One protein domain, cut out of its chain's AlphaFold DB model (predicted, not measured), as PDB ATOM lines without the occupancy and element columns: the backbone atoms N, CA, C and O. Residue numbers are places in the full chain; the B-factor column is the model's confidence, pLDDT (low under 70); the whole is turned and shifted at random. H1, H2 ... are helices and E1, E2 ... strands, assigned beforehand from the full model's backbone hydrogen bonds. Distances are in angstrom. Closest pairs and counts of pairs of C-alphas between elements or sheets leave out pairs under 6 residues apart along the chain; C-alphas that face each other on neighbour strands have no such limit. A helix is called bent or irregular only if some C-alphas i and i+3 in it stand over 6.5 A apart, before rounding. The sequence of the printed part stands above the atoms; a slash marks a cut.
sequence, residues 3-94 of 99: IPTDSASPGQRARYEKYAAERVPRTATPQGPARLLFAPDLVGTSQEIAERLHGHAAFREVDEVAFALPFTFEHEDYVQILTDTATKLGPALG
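What this domain is: This is residues 3 to 94 of the 99 residues of an uncharacterized protein of Streptomyces caelestis (UniProt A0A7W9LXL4). Three helices make a bracket: the longest, H5, is the upright, H1 runs off near its beginning and H3 from its far part, with the short strand E1 between H1 and H3. A loop, residues 28 to 41, reaches out to Pro 33 and folds back, while residues 55 to 66, including H4, stick out beyond H3 before the chain returns to H5. The printed part has 92 residues, mostly helix by class, in the order H1, H2, E1, H3, H4, H5. It is compact, with a radius of gyration of the C-alphas of 13.8 A and spans of 38 by 29 by 18 A.

How they stand to each other: H5, residues 75 to 92, has a kink of 37 degrees near residue 86 and is irregular, but only just: C-alphas 87 and 90 are 6.52 A apart. With residues 84 to 92 alone it touches H3, residues 46 to 55, at a steep tilt of 57 degrees, the same way; the closest C-alphas, of Ser 46 and Leu 89, are 4.6 A apart. H1, residues 10 to 21, is close to H5 but not clearly touching, about perpendicular at 80 degrees, with C-alphas 12 and 77 the closest at 6.7 A. E1, residues 42 to 44, pairs with no named strand, but residues 3 to 4 pair in parallel with its residues 43 to 44. Its closest C-alphas to H1 are Val 43 and Glu 17, 6.6 A. H2, residues 24 to 27, and H1 meet only through their link. H4, residues 57 to 60, is close to H3 but not clearly touching, with C-alphas 53 and 59 the closest at 6.1 A. Every O i to N i+4 pair is within hydrogen-bond range in H1 and H3, and 11 of 14 in H5; H2 and H4 are too short for such a pair.

Where its parts are: H5 is 24.5 A long, from C-alpha 75 at (-4.429, 9.101, 42.749) to C-alpha 92 at (-11.390, -13.879, 37.960). H1 is 16.4 A long and begins at (2.420, -2.311, 52.073); H3 is 14.1 A. E1 is 6.6 A, H2 and H4 5.5 A each.

The domain as a whole: The C-alphas of Ser 9 and Pro 33, the two farthest apart, are 39.5 A apart. The links H2 to E1 and H4 to H5 are long, 14 residues each. The printed part has no cut, and no printed residue is under 70 in pLDDT.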
ATOM      1  N   ILE A   3     -11.846  -4.000  47.054       97.38
ATOM      2  CA  ILE A   3     -10.526  -3.383  46.911       97.38
ATOM      3  C   ILE A   3      -9.497  -4.507  46.726       97.38
ATOM      4  O   ILE A   3      -9.043  -5.076  47.725       97.38
ATOM      5  N   PRO A   4      -9.158  -4.869  45.475       98.31
ATOM      6  CA  PRO A   4      -8.102  -5.834  45.208       98.31
ATOM      7  C   PRO A   4      -6.728  -5.263  45.587       98.31
ATOM      8  O   PRO A   4      -6.483  -4.061  45.449       98.31
ATOM      9  N   THR A   5      -5.841  -6.119  46.096       98.50
ATOM     10  CA  THR A   5      -4.528  -5.720  46.641       98.50
ATOM     11  C   THR A   5      -3.339  -6.442  46.010       98.50
ATOM     12  O   THR A   5      -2.223  -6.355  46.532       98.50
ATOM     13  N   ASP A   6      -3.550  -7.139  44.894       98.56
ATOM     14  CA  ASP A   6      -2.549  -7.959  44.207       98.56
ATOM     15  C   ASP A   6      -1.242  -7.193  43.942       98.56
ATOM     16  O   ASP A   6      -0.164  -7.712  44.231       98.56
ATOM     17  N   SER A   7      -1.337  -5.942  43.482       98.31
ATOM     18  CA  SER A   7      -0.193  -5.047  43.249       98.31
ATOM     19  C   SER A   7      -0.040  -3.931  44.291       98.31
ATOM     20  O   SER A   7       0.890  -3.129  44.200       98.31
ATOM     21  N   ALA A   8      -0.904  -3.885  45.310       98.31
ATOM     22  CA  ALA A   8      -0.852  -2.861  46.348       98.31
ATOM     23  C   ALA A   8       0.436  -2.941  47.177       98.31
ATOM     24  O   ALA A   8       0.788  -3.999  47.713       98.31
ATOM     25  N   SER A   9       1.086  -1.789  47.353       98.50
ATOM     26  CA  SER A   9       2.218  -1.643  48.269       98.50
ATOM     27  C   SER A   9       1.799  -1.879  49.732       98.50
ATOM     28  O   SER A   9       0.615  -1.760  50.066       98.50
ATOM     29  N   PRO A  10       2.745  -2.145  50.655       98.31
ATOM     30  CA  PRO A  10       2.420  -2.311  52.073       98.31
ATOM     31  C   PRO A  10       1.668  -1.112  52.674       98.31
ATOM     32  O   PRO A  10       0.737  -1.295  53.456       98.31
ATOM     33  N   GLY A  11       2.029   0.113  52.274       98.25
ATOM     34  CA  GLY A  11       1.352   1.330  52.728       98.25
ATOM     35  C   GLY A  11      -0.088   1.438  52.217       98.25
ATOM     36  O   GLY A  11      -0.982   1.805  52.978       98.25
ATOM     37  N   GLN A  12      -0.328   1.064  50.957       98.25
ATOM     38  CA  GLN A  12      -1.671   1.016  50.372       98.25
ATOM     39  C   GLN A  12      -2.538  -0.039  51.062       98.25
ATOM     40  O   GLN A  12      -3.637   0.275  51.513       98.25
ATOM     41  N   ARG A  13      -2.014  -1.257  51.257       98.12
ATOM     42  CA  ARG A  13      -2.720  -2.336  51.971       98.12
ATOM     43  C   ARG A  13      -3.159  -1.896  53.367       98.12
ATOM     44  O   ARG A  13      -4.344  -1.978  53.680       98.12
ATOM     45  N   ALA A  14      -2.244  -1.326  54.152       97.88
ATOM     46  CA  ALA A  14      -2.556  -0.825  55.490       97.88
ATOM     47  C   ALA A  14      -3.637   0.273  55.471       97.88
ATOM     48  O   ALA A  14      -4.535   0.285  56.316       97.88
ATOM     49  N   ARG A  15      -3.589   1.185  54.489       97.62
ATOM     50  CA  ARG A  15      -4.611   2.229  54.301       97.62
ATOM     51  C   ARG A  15      -5.981   1.618  54.001       97.62
ATOM     52  O   ARG A  15      -6.976   2.041  54.590       97.62
ATOM     53  N   TYR A  16      -6.040   0.624  53.118       97.69
ATOM     54  CA  TYR A  16      -7.289  -0.009  52.690       97.69
ATOM     55  C   TYR A  16      -7.921  -0.847  53.798       97.69
ATOM     56  O   TYR A  16      -9.131  -0.773  54.014       97.69
ATOM     57  N   GLU A  17      -7.103  -1.602  54.532       96.69
ATOM     58  CA  GLU A  17      -7.533  -2.379  55.693       96.69
ATOM     59  C   GLU A  17      -8.094  -1.465  56.783       96.69
ATOM     60  O   GLU A  17      -9.196  -1.704  57.279       96.69
ATOM     61  N   LYS A  18      -7.397  -0.362  57.092       97.25
ATOM     62  CA  LYS A  18      -7.895   0.656  58.025       97.25
ATOM     63  C   LYS A  18      -9.234   1.235  57.560       97.25
ATOM     64  O   LYS A  18     -10.182   1.292  58.339       97.25
ATOM     65  N   TYR A  19      -9.335   1.600  56.283       95.81
ATOM     66  CA  TYR A  19     -10.558   2.142  55.693       95.81
ATOM     67  C   TYR A  19     -11.743   1.157  55.739       95.81
ATOM     68  O   TYR A  19     -12.897   1.558  55.917       95.81
ATOM     69  N   ALA A  20     -11.496  -0.145  55.578       95.56
ATOM     70  CA  ALA A  20     -12.520  -1.172  55.755       95.56
ATOM     71  C   ALA A  20     -12.906  -1.344  57.232       95.56
ATOM     72  O   ALA A  20     -14.097  -1.374  57.547       95.56
ATOM     73  N   ALA A  21     -11.924  -1.387  58.137       96.06
ATOM     74  CA  ALA A  21     -12.139  -1.557  59.573       96.06
ATOM     75  C   ALA A  21     -13.002  -0.435  60.176       96.06
ATOM     76  O   ALA A  21     -13.964  -0.714  60.893       96.06
ATOM     77  N   GLU A  22     -12.733   0.825  59.818       95.56
ATOM     78  CA  GLU A  22     -13.512   1.994  60.263       95.56
ATOM     79  C   GLU A  22     -14.995   1.922  59.861       95.56
ATOM     80  O   GLU A  22     -15.846   2.579  60.460       95.56
ATOM     81  N   ARG A  23     -15.328   1.097  58.862       93.94
ATOM     82  CA  ARG A  23     -16.674   0.974  58.300       93.94
ATOM     83  C   ARG A  23     -17.400  -0.305  58.690       93.94
ATOM     84  O   ARG A  23     -18.576  -0.426  58.356       93.94
ATOM     85  N   VAL A  24     -16.770  -1.204  59.445       94.69
ATOM     86  CA  VAL A  24     -17.431  -2.384  60.028       94.69
ATOM     87  C   VAL A  24     -18.673  -2.024  60.861       94.69
ATOM     88  O   VAL A  24     -19.684  -2.709  60.718       94.69
ATOM     89  N   PRO A  25     -18.702  -0.943  61.671       94.44
ATOM     90  CA  PRO A  25     -19.878  -0.650  62.494       94.44
ATOM     91  C   PRO A  25     -21.191  -0.515  61.704       94.44
ATOM     92  O   PRO A  25     -22.246  -0.918  62.194       94.44
ATOM     93  N   ARG A  26     -21.149  -0.024  60.453       93.50
ATOM     94  CA  ARG A  26     -22.354   0.160  59.613       93.50
ATOM     95  C   ARG A  26     -22.947  -1.150  59.081       93.50
ATOM     96  O   ARG A  26     -24.036  -1.135  58.513       93.50
ATOM     97  N   THR A  27     -22.223  -2.261  59.212       93.94
ATOM     98  CA  THR A  27     -22.646  -3.584  58.727       93.94
ATOM     99  C   THR A  27     -23.316  -4.406  59.823       93.94
ATOM    100  O   THR A  27     -23.888  -5.453  59.541       93.94
ATOM    101  N   ALA A  28     -23.239  -3.958  61.082       94.19
ATOM    102  CA  ALA A  28     -23.795  -4.672  62.228       94.19
ATOM    103  C   ALA A  28     -25.295  -4.408  62.429       94.19
ATOM    104  O   ALA A  28     -25.985  -5.216  63.048       94.19
ATOM    105  N   THR A  29     -25.813  -3.284  61.922       93.19
ATOM    106  CA  THR A  29     -27.212  -2.882  62.107       93.19
ATOM    107  C   THR A  29     -27.803  -2.247  60.843       93.19
ATOM    108  O   THR A  29     -27.067  -1.659  60.046       93.19
ATOM    109  N   PRO A  30     -29.131  -2.345  60.634       94.50
ATOM    110  CA  PRO A  30     -29.808  -1.651  59.541       94.50
ATOM    111  C   PRO A  30     -29.658  -0.128  59.637       94.50
ATOM    112  O   PRO A  30     -29.737   0.441  60.724       94.50
ATOM    113  N   GLN A  31     -29.507   0.530  58.491       93.44
ATOM    114  CA  GLN A  31     -29.245   1.960  58.362       93.44
ATOM    115  C   GLN A  31     -30.442   2.691  57.739       93.44
ATOM    116  O   GLN A  31     -31.010   2.257  56.732       93.44
ATOM    117  N   GLY A  32     -30.792   3.839  58.324       93.56
ATOM    118  CA  GLY A  32     -31.827   4.745  57.820       93.56
ATOM    119  C   GLY A  32     -33.265   4.192  57.842       93.56
ATOM    120  O   GLY A  32     -33.506   3.060  58.267       93.56
ATOM    121  N   PRO A  33     -34.249   4.982  57.370       93.94
ATOM    122  CA  PRO A  33     -35.670   4.614  57.412       93.94
ATOM    123  C   PRO A  33     -36.013   3.351  56.608       93.94
ATOM    124  O   PRO A  33     -36.882   2.584  57.006       93.94
ATOM    125  N   ALA A  34     -35.299   3.109  55.503       95.25
ATOM    126  CA  ALA A  34     -35.472   1.927  54.654       95.25
ATOM    127  C   ALA A  34     -34.772   0.666  55.198       95.25
ATOM    128  O   ALA A  34     -34.813  -0.377  54.550       95.25
ATOM    129  N   ARG A  35     -34.126   0.745  56.374       93.00
ATOM    130  CA  ARG A  35     -33.424  -0.376  57.016       93.00
ATOM    131  C   ARG A  35     -32.391  -1.068  56.111       93.00
ATOM    132  O   ARG A  35     -32.242  -2.289  56.148       93.00
ATOM    133  N   LEU A  36     -31.644  -0.290  55.332       92.75
ATOM    134  CA  LEU A  36     -30.600  -0.818  54.457       92.75
ATOM    135  C   LEU A  36     -29.473  -1.437  55.295       92.75
ATOM    136  O   LEU A  36     -28.894  -0.757  56.137       92.75
ATOM    137  N   LEU A  37     -29.130  -2.703  55.061       91.50
ATOM    138  CA  LEU A  37     -27.982  -3.345  55.700       91.50
ATOM    139  C   LEU A  37     -26.816  -3.409  54.714       91.50
ATOM    140  O   LEU A  37     -26.950  -3.965  53.625       91.50
ATOM    141  N   PHE A  38     -25.671  -2.841  55.087       91.75
ATOM    142  CA  PHE A  38     -24.472  -2.894  54.256       91.75
ATOM    143  C   PHE A  38     -23.727  -4.214  54.450       91.75
ATOM    144  O   PHE A  38     -23.488  -4.632  55.582       91.75
ATOM    145  N   ALA A  39     -23.291  -4.825  53.349       91.25
ATOM    146  CA  ALA A  39     -22.316  -5.906  53.402       91.25
ATOM    147  C   ALA A  39     -20.933  -5.376  53.844       91.25
ATOM    148  O   ALA A  39     -20.601  -4.219  53.546       91.25
ATOM    149  N   PRO A  40     -20.114  -6.208  54.513       93.06
ATOM    150  CA  PRO A  40     -18.716  -5.899  54.783       93.06
ATOM    151  C   PRO A  40     -17.938  -5.535  53.525       93.06
ATOM    152  O   PRO A  40     -18.172  -6.061  52.436       93.06
ATOM    153  N   ASP A  41     -16.988  -4.625  53.692       95.25
ATOM    154  CA  ASP A  41     -16.041  -4.296  52.644       95.25
ATOM    155  C   ASP A  41     -15.080  -5.475  52.410       95.25
ATOM    156  O   ASP A  41     -14.593  -6.094  53.355       95.25
ATOM    157  N   LEU A  42     -14.823  -5.793  51.143       96.25
ATOM    158  CA  LEU A  42     -13.908  -6.845  50.720       96.25
ATOM    159  C   LEU A  42     -12.567  -6.208  50.355       96.25
ATOM    160  O   LEU A  42     -12.482  -5.456  49.386       96.25
ATOM    161  N   VAL A  43     -11.533  -6.508  51.135       97.56
ATOM    162  CA  VAL A  43     -10.147  -6.097  50.885       97.56
ATOM    163  C   VAL A  43      -9.291  -7.356  50.924       97.56
ATOM    164  O   VAL A  43      -9.384  -8.117  51.887       97.56
ATOM    165  N   GLY A  44      -8.516  -7.607  49.875       97.88
ATOM    166  CA  GLY A  44      -7.747  -8.845  49.739       97.88
ATOM    167  C   GLY A  44      -7.261  -9.067  48.316       97.88
ATOM    168  O   GLY A  44      -7.386  -8.183  47.466       97.88
ATOM    169  N   THR A  45      -6.705 -10.243  48.052       98.38
ATOM    170  CA  THR A  45      -6.317 -10.621  46.688       98.38
ATOM    171  C   THR A  45      -7.550 -10.750  45.795       98.38
ATOM    172  O   THR A  45      -8.650 -11.065  46.262       98.38
ATOM    173  N   SER A  46      -7.374 -10.545  44.491       98.31
ATOM    174  CA  SER A  46      -8.462 -10.695  43.522       98.31
ATOM    175  C   SER A  46      -9.109 -12.080  43.573       98.31
ATOM    176  O   SER A  46     -10.324 -12.188  43.423       98.31
ATOM    177  N   GLN A  47      -8.327 -13.128  43.847       98.12
ATOM    178  CA  GLN A  47      -8.845 -14.488  43.989       98.12
ATOM    179  C   GLN A  47      -9.758 -14.625  45.215       98.12
ATOM    180  O   GLN A  47     -10.896 -15.070  45.079       98.12
ATOM    181  N   GLU A  48      -9.307 -14.197  46.397       98.06
ATOM    182  CA  GLU A  48     -10.112 -14.271  47.626       98.06
ATOM    183  C   GLU A  48     -11.407 -13.462  47.501       98.06
ATOM    184  O   GLU A  48     -12.470 -13.866  47.982       98.06
ATOM    185  N   ILE A  49     -11.325 -12.300  46.853       97.81
ATOM    186  CA  ILE A  49     -12.487 -11.458  46.580       97.81
ATOM    187  C   ILE A  49     -13.456 -12.177  45.637       97.81
ATOM    188  O   ILE A  49     -14.652 -12.221  45.933       97.81
ATOM    189  N   ALA A  50     -12.968 -12.746  44.531       97.19
ATOM    190  CA  ALA A  50     -13.801 -13.455  43.565       97.19
ATOM    191  C   ALA A  50     -14.506 -14.663  44.199       97.19
ATOM    192  O   ALA A  50     -15.713 -14.824  44.030       97.19
ATOM    193  N   GLU A  51     -13.793 -15.456  45.001       97.19
ATOM    194  CA  GLU A  51     -14.366 -16.586  45.743       97.19
ATOM    195  C   GLU A  51     -15.513 -16.137  46.663       97.19
ATOM    196  O   GLU A  51     -16.597 -16.727  46.655       97.19
ATOM    197  N   ARG A  52     -15.320 -15.042  47.412       96.69
ATOM    198  CA  ARG A  52     -16.365 -14.482  48.287       96.69
ATOM    199  C   ARG A  52     -17.562 -13.950  47.506       96.69
ATOM    200  O   ARG A  52     -18.696 -14.155  47.937       96.69
ATOM    201  N   LEU A  53     -17.326 -13.275  46.381       95.44
ATOM    202  CA  LEU A  53     -18.394 -12.753  45.529       95.44
ATOM    203  C   LEU A  53     -19.208 -13.893  44.908       95.44
ATOM    204  O   LEU A  53     -20.427 -13.894  45.041       95.44
ATOM    205  N   HIS A  54     -18.568 -14.916  44.339       94.75
ATOM    206  CA  HIS A  54     -19.272 -16.086  43.802       94.75
ATOM    207  C   HIS A  54     -20.053 -16.866  44.870       94.75
ATOM    208  O   HIS A  54     -21.116 -17.420  44.575       94.75
ATOM    209  N   GLY A  55     -19.579 -16.870  46.120       94.50
ATOM    210  CA  GLY A  55     -20.317 -17.425  47.257       94.50
ATOM    211  C   GLY A  55     -21.580 -16.636  47.638       94.50
ATOM    212  O   GLY A  55     -22.472 -17.181  48.292       94.50
ATOM    213  N   HIS A  56     -21.704 -15.373  47.223       92.06
ATOM    214  CA  HIS A  56     -22.825 -14.510  47.585       92.06
ATOM    215  C   HIS A  56     -24.026 -14.728  46.654       92.06
ATOM    216  O   HIS A  56     -23.935 -14.533  45.444       92.06
ATOM    217  N   ALA A  57     -25.194 -15.075  47.209       90.94
ATOM    218  CA  ALA A  57     -26.403 -15.337  46.417       90.94
ATOM    219  C   ALA A  57     -26.775 -14.152  45.511       90.94
ATOM    220  O   ALA A  57     -26.878 -14.332  44.309       90.94
ATOM    221  N   ALA A  58     -26.851 -12.930  46.052       88.38
ATOM    222  CA  ALA A  58     -27.207 -11.758  45.247       88.38
ATOM    223  C   ALA A  58     -26.207 -11.437  44.122       88.38
ATOM    224  O   ALA A  58     -26.594 -10.817  43.144       88.38
ATOM    225  N   PHE A  59     -24.938 -11.845  44.245       91.88
ATOM    226  CA  PHE A  59     -23.955 -11.614  43.185       91.88
ATOM    227  C   PHE A  59     -24.177 -12.556  41.995       91.88
ATOM    228  O   PHE A  59     -23.878 -12.197  40.867       91.88
ATOM    229  N   ARG A  60     -24.734 -13.750  42.233       91.50
ATOM    230  CA  ARG A  60     -25.047 -14.723  41.174       91.50
ATOM    231  C   ARG A  60     -26.313 -14.384  40.383       91.50
ATOM    232  O   ARG A  60     -26.510 -14.953  39.319       91.50
ATOM    233  N   GLU A  61     -27.142 -13.475  40.894       93.25
ATOM    234  CA  GLU A  61     -28.421 -13.080  40.289       93.25
ATOM    235  C   GLU A  61     -28.328 -11.778  39.473       93.25
ATOM    236  O   GLU A  61     -29.352 -11.256  39.039       93.25
ATOM    237  N   VAL A  62     -27.127 -11.209  39.310       90.94
ATOM    238  CA  VAL A  62     -26.917  -9.955  38.572       90.94
ATOM    239  C   VAL A  62     -26.003 -10.167  37.373       90.94
ATOM    240  O   VAL A  62     -25.009 -10.883  37.459       90.94
ATOM    241  N   ASP A  63     -26.316  -9.489  36.273       89.69
ATOM    242  CA  ASP A  63     -25.485  -9.481  35.062       89.69
ATOM    243  C   ASP A  63     -24.419  -8.374  35.090       89.69
ATOM    244  O   ASP A  63     -23.427  -8.425  34.364       89.69
ATOM    245  N   GLU A  64     -24.612  -7.367  35.945       89.75
ATOM    246  CA  GLU A  64     -23.740  -6.203  36.058       89.75
ATOM    247  C   GLU A  64     -23.391  -5.906  37.517       89.75
ATOM    248  O   GLU A  64     -24.221  -6.000  38.425       89.75
ATOM    249  N   VAL A  65     -22.143  -5.488  37.739       89.94
ATOM    250  CA  VAL A  65     -21.656  -5.028  39.039       89.94
ATOM    251  C   VAL A  65     -20.893  -3.721  38.873       89.94
ATOM    252  O   VAL A  65     -20.030  -3.584  38.008       89.94
ATOM    253  N   ALA A  66     -21.194  -2.755  39.738       91.44
ATOM    254  CA  ALA A  66     -20.478  -1.490  39.807       91.44
ATOM    255  C   ALA A  66     -19.575  -1.463  41.045       91.44
ATOM    256  O   ALA A  66     -20.045  -1.572  42.180       91.44
ATOM    257  N   PHE A  67     -18.274  -1.269  40.834       90.94
ATOM    258  CA  PHE A  67     -17.310  -1.063  41.913       90.94
ATOM    259  C   PHE A  67     -17.050   0.432  42.106       90.94
ATOM    260  O   PHE A  67     -16.455   1.091  41.258       90.94
ATOM    261  N   ALA A  68     -17.509   0.974  43.233       90.56
ATOM    262  CA  ALA A  68     -17.253   2.364  43.598       90.56
ATOM    263  C   ALA A  68     -15.847   2.531  44.198       90.56
ATOM    264  O   ALA A  68     -15.432   1.740  45.049       90.56
ATOM    265  N   LEU A  69     -15.150   3.597  43.796       92.81
ATOM    266  CA  LEU A  69     -13.856   3.978  44.363       92.81
ATOM    267  C   LEU A  69     -14.032   4.827  45.638       92.81
ATOM    268  O   LEU A  69     -14.895   5.708  45.670       92.81
ATOM    269  N   PRO A  70     -13.230   4.599  46.695       91.56
ATOM    270  CA  PRO A  70     -13.275   5.414  47.909       91.56
ATOM    271  C   PRO A  70     -12.794   6.855  47.696       91.56
ATOM    272  O   PRO A  70     -11.613   7.066  47.476       91.56
ATOM    273  N   PHE A  71     -13.658   7.857  47.881       88.81
ATOM    274  CA  PHE A  71     -13.327   9.279  47.644       88.81
ATOM    275  C   PHE A  71     -12.180   9.855  48.493       88.81
ATOM    276  O   PHE A  71     -11.682  10.935  48.197       88.81
ATOM    277  N   THR A  72     -11.799   9.176  49.574       90.69
ATOM    278  CA  THR A  72     -10.734   9.595  50.497       90.69
ATOM    279  C   THR A  72      -9.347   9.108  50.079       90.69
ATOM    280  O   THR A  72      -8.400   9.280  50.840       90.69
ATOM    281  N   PHE A  73      -9.235   8.400  48.954       95.50
ATOM    282  CA  PHE A  73      -7.980   7.819  48.487       95.50
ATOM    283  C   PHE A  73      -7.270   8.739  47.493       95.50
ATOM    284  O   PHE A  73      -7.892   9.582  46.843       95.50
ATOM    285  N   GLU A  74      -5.957   8.553  47.388       96.50
ATOM    286  CA  GLU A  74      -5.098   9.346  46.517       96.50
ATOM    287  C   GLU A  74      -5.053   8.760  45.100       96.50
ATOM    288  O   GLU A  74      -5.459   7.624  44.844       96.50
ATOM    289  N   HIS A  75      -4.514   9.526  44.150       97.38
ATOM    290  CA  HIS A  75      -4.429   9.101  42.749       97.38
ATOM    291  C   HIS A  75      -3.737   7.738  42.572       97.38
ATOM    292  O   HIS A  75      -4.227   6.889  41.829       97.38
ATOM    293  N   GLU A  76      -2.631   7.502  43.279       97.94
ATOM    294  CA  GLU A  76      -1.873   6.245  43.200       97.94
ATOM    295  C   GLU A  76      -2.676   5.037  43.702       97.94
ATOM    296  O   GLU A  76      -2.536   3.933  43.170       97.94
ATOM    297  N   ASP A  77      -3.551   5.243  44.692       98.12
ATOM    298  CA  ASP A  77      -4.462   4.206  45.174       98.12
ATOM    299  C   ASP A  77      -5.472   3.839  44.076       98.12
ATOM    300  O   ASP A  77      -5.702   2.665  43.802       98.12
ATOM    301  N   TYR A  78      -6.038   4.833  43.381       97.75
ATOM    302  CA  TYR A  78      -6.959   4.575  42.273       97.75
ATOM    303  C   TYR A  78      -6.290   3.870  41.103       97.75
ATOM    304  O   TYR A  78      -6.872   2.930  40.564       97.75
ATOM    305  N   VAL A  79      -5.080   4.290  40.721       98.06
ATOM    306  CA  VAL A  79      -4.318   3.625  39.655       98.06
ATOM    307  C   VAL A  79      -4.130   2.150  39.994       98.06
ATOM    308  O   VAL A  79      -4.415   1.292  39.158       98.06
ATOM    309  N   GLN A  80      -3.724   1.844  41.226       98.25
ATOM    310  CA  GLN A  80      -3.551   0.464  41.668       98.25
ATOM    311  C   GLN A  80      -4.878  -0.311  41.675       98.25
ATOM    312  O   GLN A  80      -4.960  -1.372  41.055       98.25
ATOM    313  N   ILE A  81      -5.926   0.218  42.318       98.00
ATOM    314  CA  ILE A  81      -7.226  -0.463  42.441       98.00
ATOM    315  C   ILE A  81      -7.819  -0.753  41.065       98.00
ATOM    316  O   ILE A  81      -8.295  -1.861  40.821       98.00
ATOM    317  N   LEU A  82      -7.789   0.221  40.154       97.12
ATOM    318  CA  LEU A  82      -8.318   0.057  38.802       97.12
ATOM    319  C   LEU A  82      -7.483  -0.930  37.983       97.12
ATOM    320  O   LEU A  82      -8.056  -1.741  37.258       97.12
ATOM    321  N   THR A  83      -6.155  -0.906  38.129       97.19
ATOM    322  CA  THR A  83      -5.261  -1.856  37.449       97.19
ATOM    323  C   THR A  83      -5.551  -3.288  37.886       97.19
ATOM    324  O   THR A  83      -5.752  -4.160  37.036       97.19
ATOM    325  N   ASP A  84      -5.636  -3.543  39.190       98.12
ATOM    326  CA  ASP A  84      -5.940  -4.884  39.694       98.12
ATOM    327  C   ASP A  84      -7.382  -5.288  39.364       98.12
ATOM    328  O   ASP A  84      -7.636  -6.431  38.981       98.12
ATOM    329  N   THR A  85      -8.326  -4.343  39.403       96.69
ATOM    330  CA  THR A  85      -9.715  -4.605  39.006       96.69
ATOM    331  C   THR A  85      -9.797  -5.051  37.548       96.69
ATOM    332  O   THR A  85     -10.418  -6.070  37.255       96.69
ATOM    333  N   ALA A  86      -9.144  -4.337  36.632       95.56
ATOM    334  CA  ALA A  86      -9.201  -4.642  35.205       95.56
ATOM    335  C   ALA A  86      -8.388  -5.891  34.828       95.56
ATOM    336  O   ALA A  86      -8.809  -6.671  33.977       95.56
ATOM    337  N   THR A  87      -7.219  -6.096  35.437       96.31
ATOM    338  CA  THR A  87      -6.268  -7.125  34.977       96.31
ATOM    339  C   THR A  87      -6.301  -8.420  35.786       96.31
ATOM    340  O   THR A  87      -5.785  -9.433  35.308       96.31
ATOM    341  N   LYS A  88      -6.887  -8.411  36.992       97.44
ATOM    342  CA  LYS A  88      -6.916  -9.562  37.911       97.44
ATOM    343  C   LYS A  88      -8.338  -9.919  38.330       97.44
ATOM    344  O   LYS A  88      -8.802 -11.010  37.999       97.44
ATOM    345  N   LEU A  89      -9.041  -9.008  39.005       97.38
ATOM    346  CA  LEU A  89     -10.365  -9.289  39.568       97.38
ATOM    347  C   LEU A  89     -11.420  -9.507  38.482       97.38
ATOM    348  O   LEU A  89     -12.145 -10.490  38.542       97.38
ATOM    349  N   GLY A  90     -11.489  -8.636  37.475       95.31
ATOM    350  CA  GLY A  90     -12.421  -8.770  36.354       95.31
ATOM    351  C   GLY A  90     -12.317 -10.145  35.682       95.31
ATOM    352  O   GLY A  90     -13.313 -10.870  35.663       95.31
ATOM    353  N   PRO A  91     -11.125 -10.560  35.212       95.19
ATOM    354  CA  PRO A  91     -10.906 -11.907  34.686       95.19
ATOM    355  C   PRO A  91     -11.295 -13.032  35.650       95.19
ATOM    356  O   PRO A  91     -11.908 -14.007  35.219       95.19
ATOM    357  N   ALA A  92     -10.997 -12.895  36.948       95.81
ATOM    358  CA  ALA A  92     -11.390 -13.879  37.960       95.81
ATOM    359  C   ALA A  92     -12.917 -13.987  38.133       95.81
ATOM    360  O   ALA A  92     -13.413 -15.060  38.462       95.81
ATOM    361  N   LEU A  93     -13.657 -12.909  37.859       94.56
ATOM    362  CA  LEU A  93     -15.124 -12.869  37.842       94.56
ATOM    363  C   LEU A  93     -15.730 -13.273  36.484       94.56
ATOM    364  O   LEU A  93     -16.944 -13.200  36.304       94.56
ATOM    365  N   GLY A  94     -14.908 -13.688  35.515       92.06
ATOM    366  CA  GLY A  94     -15.349 -14.090  34.177       92.06
ATOM    367  C   GLY A  94     -15.488 -12.945  33.168       92.06
ATOM    368  O   GLY A  94     -15.865 -13.194  32.020       92.06
TER     369      GLY A  94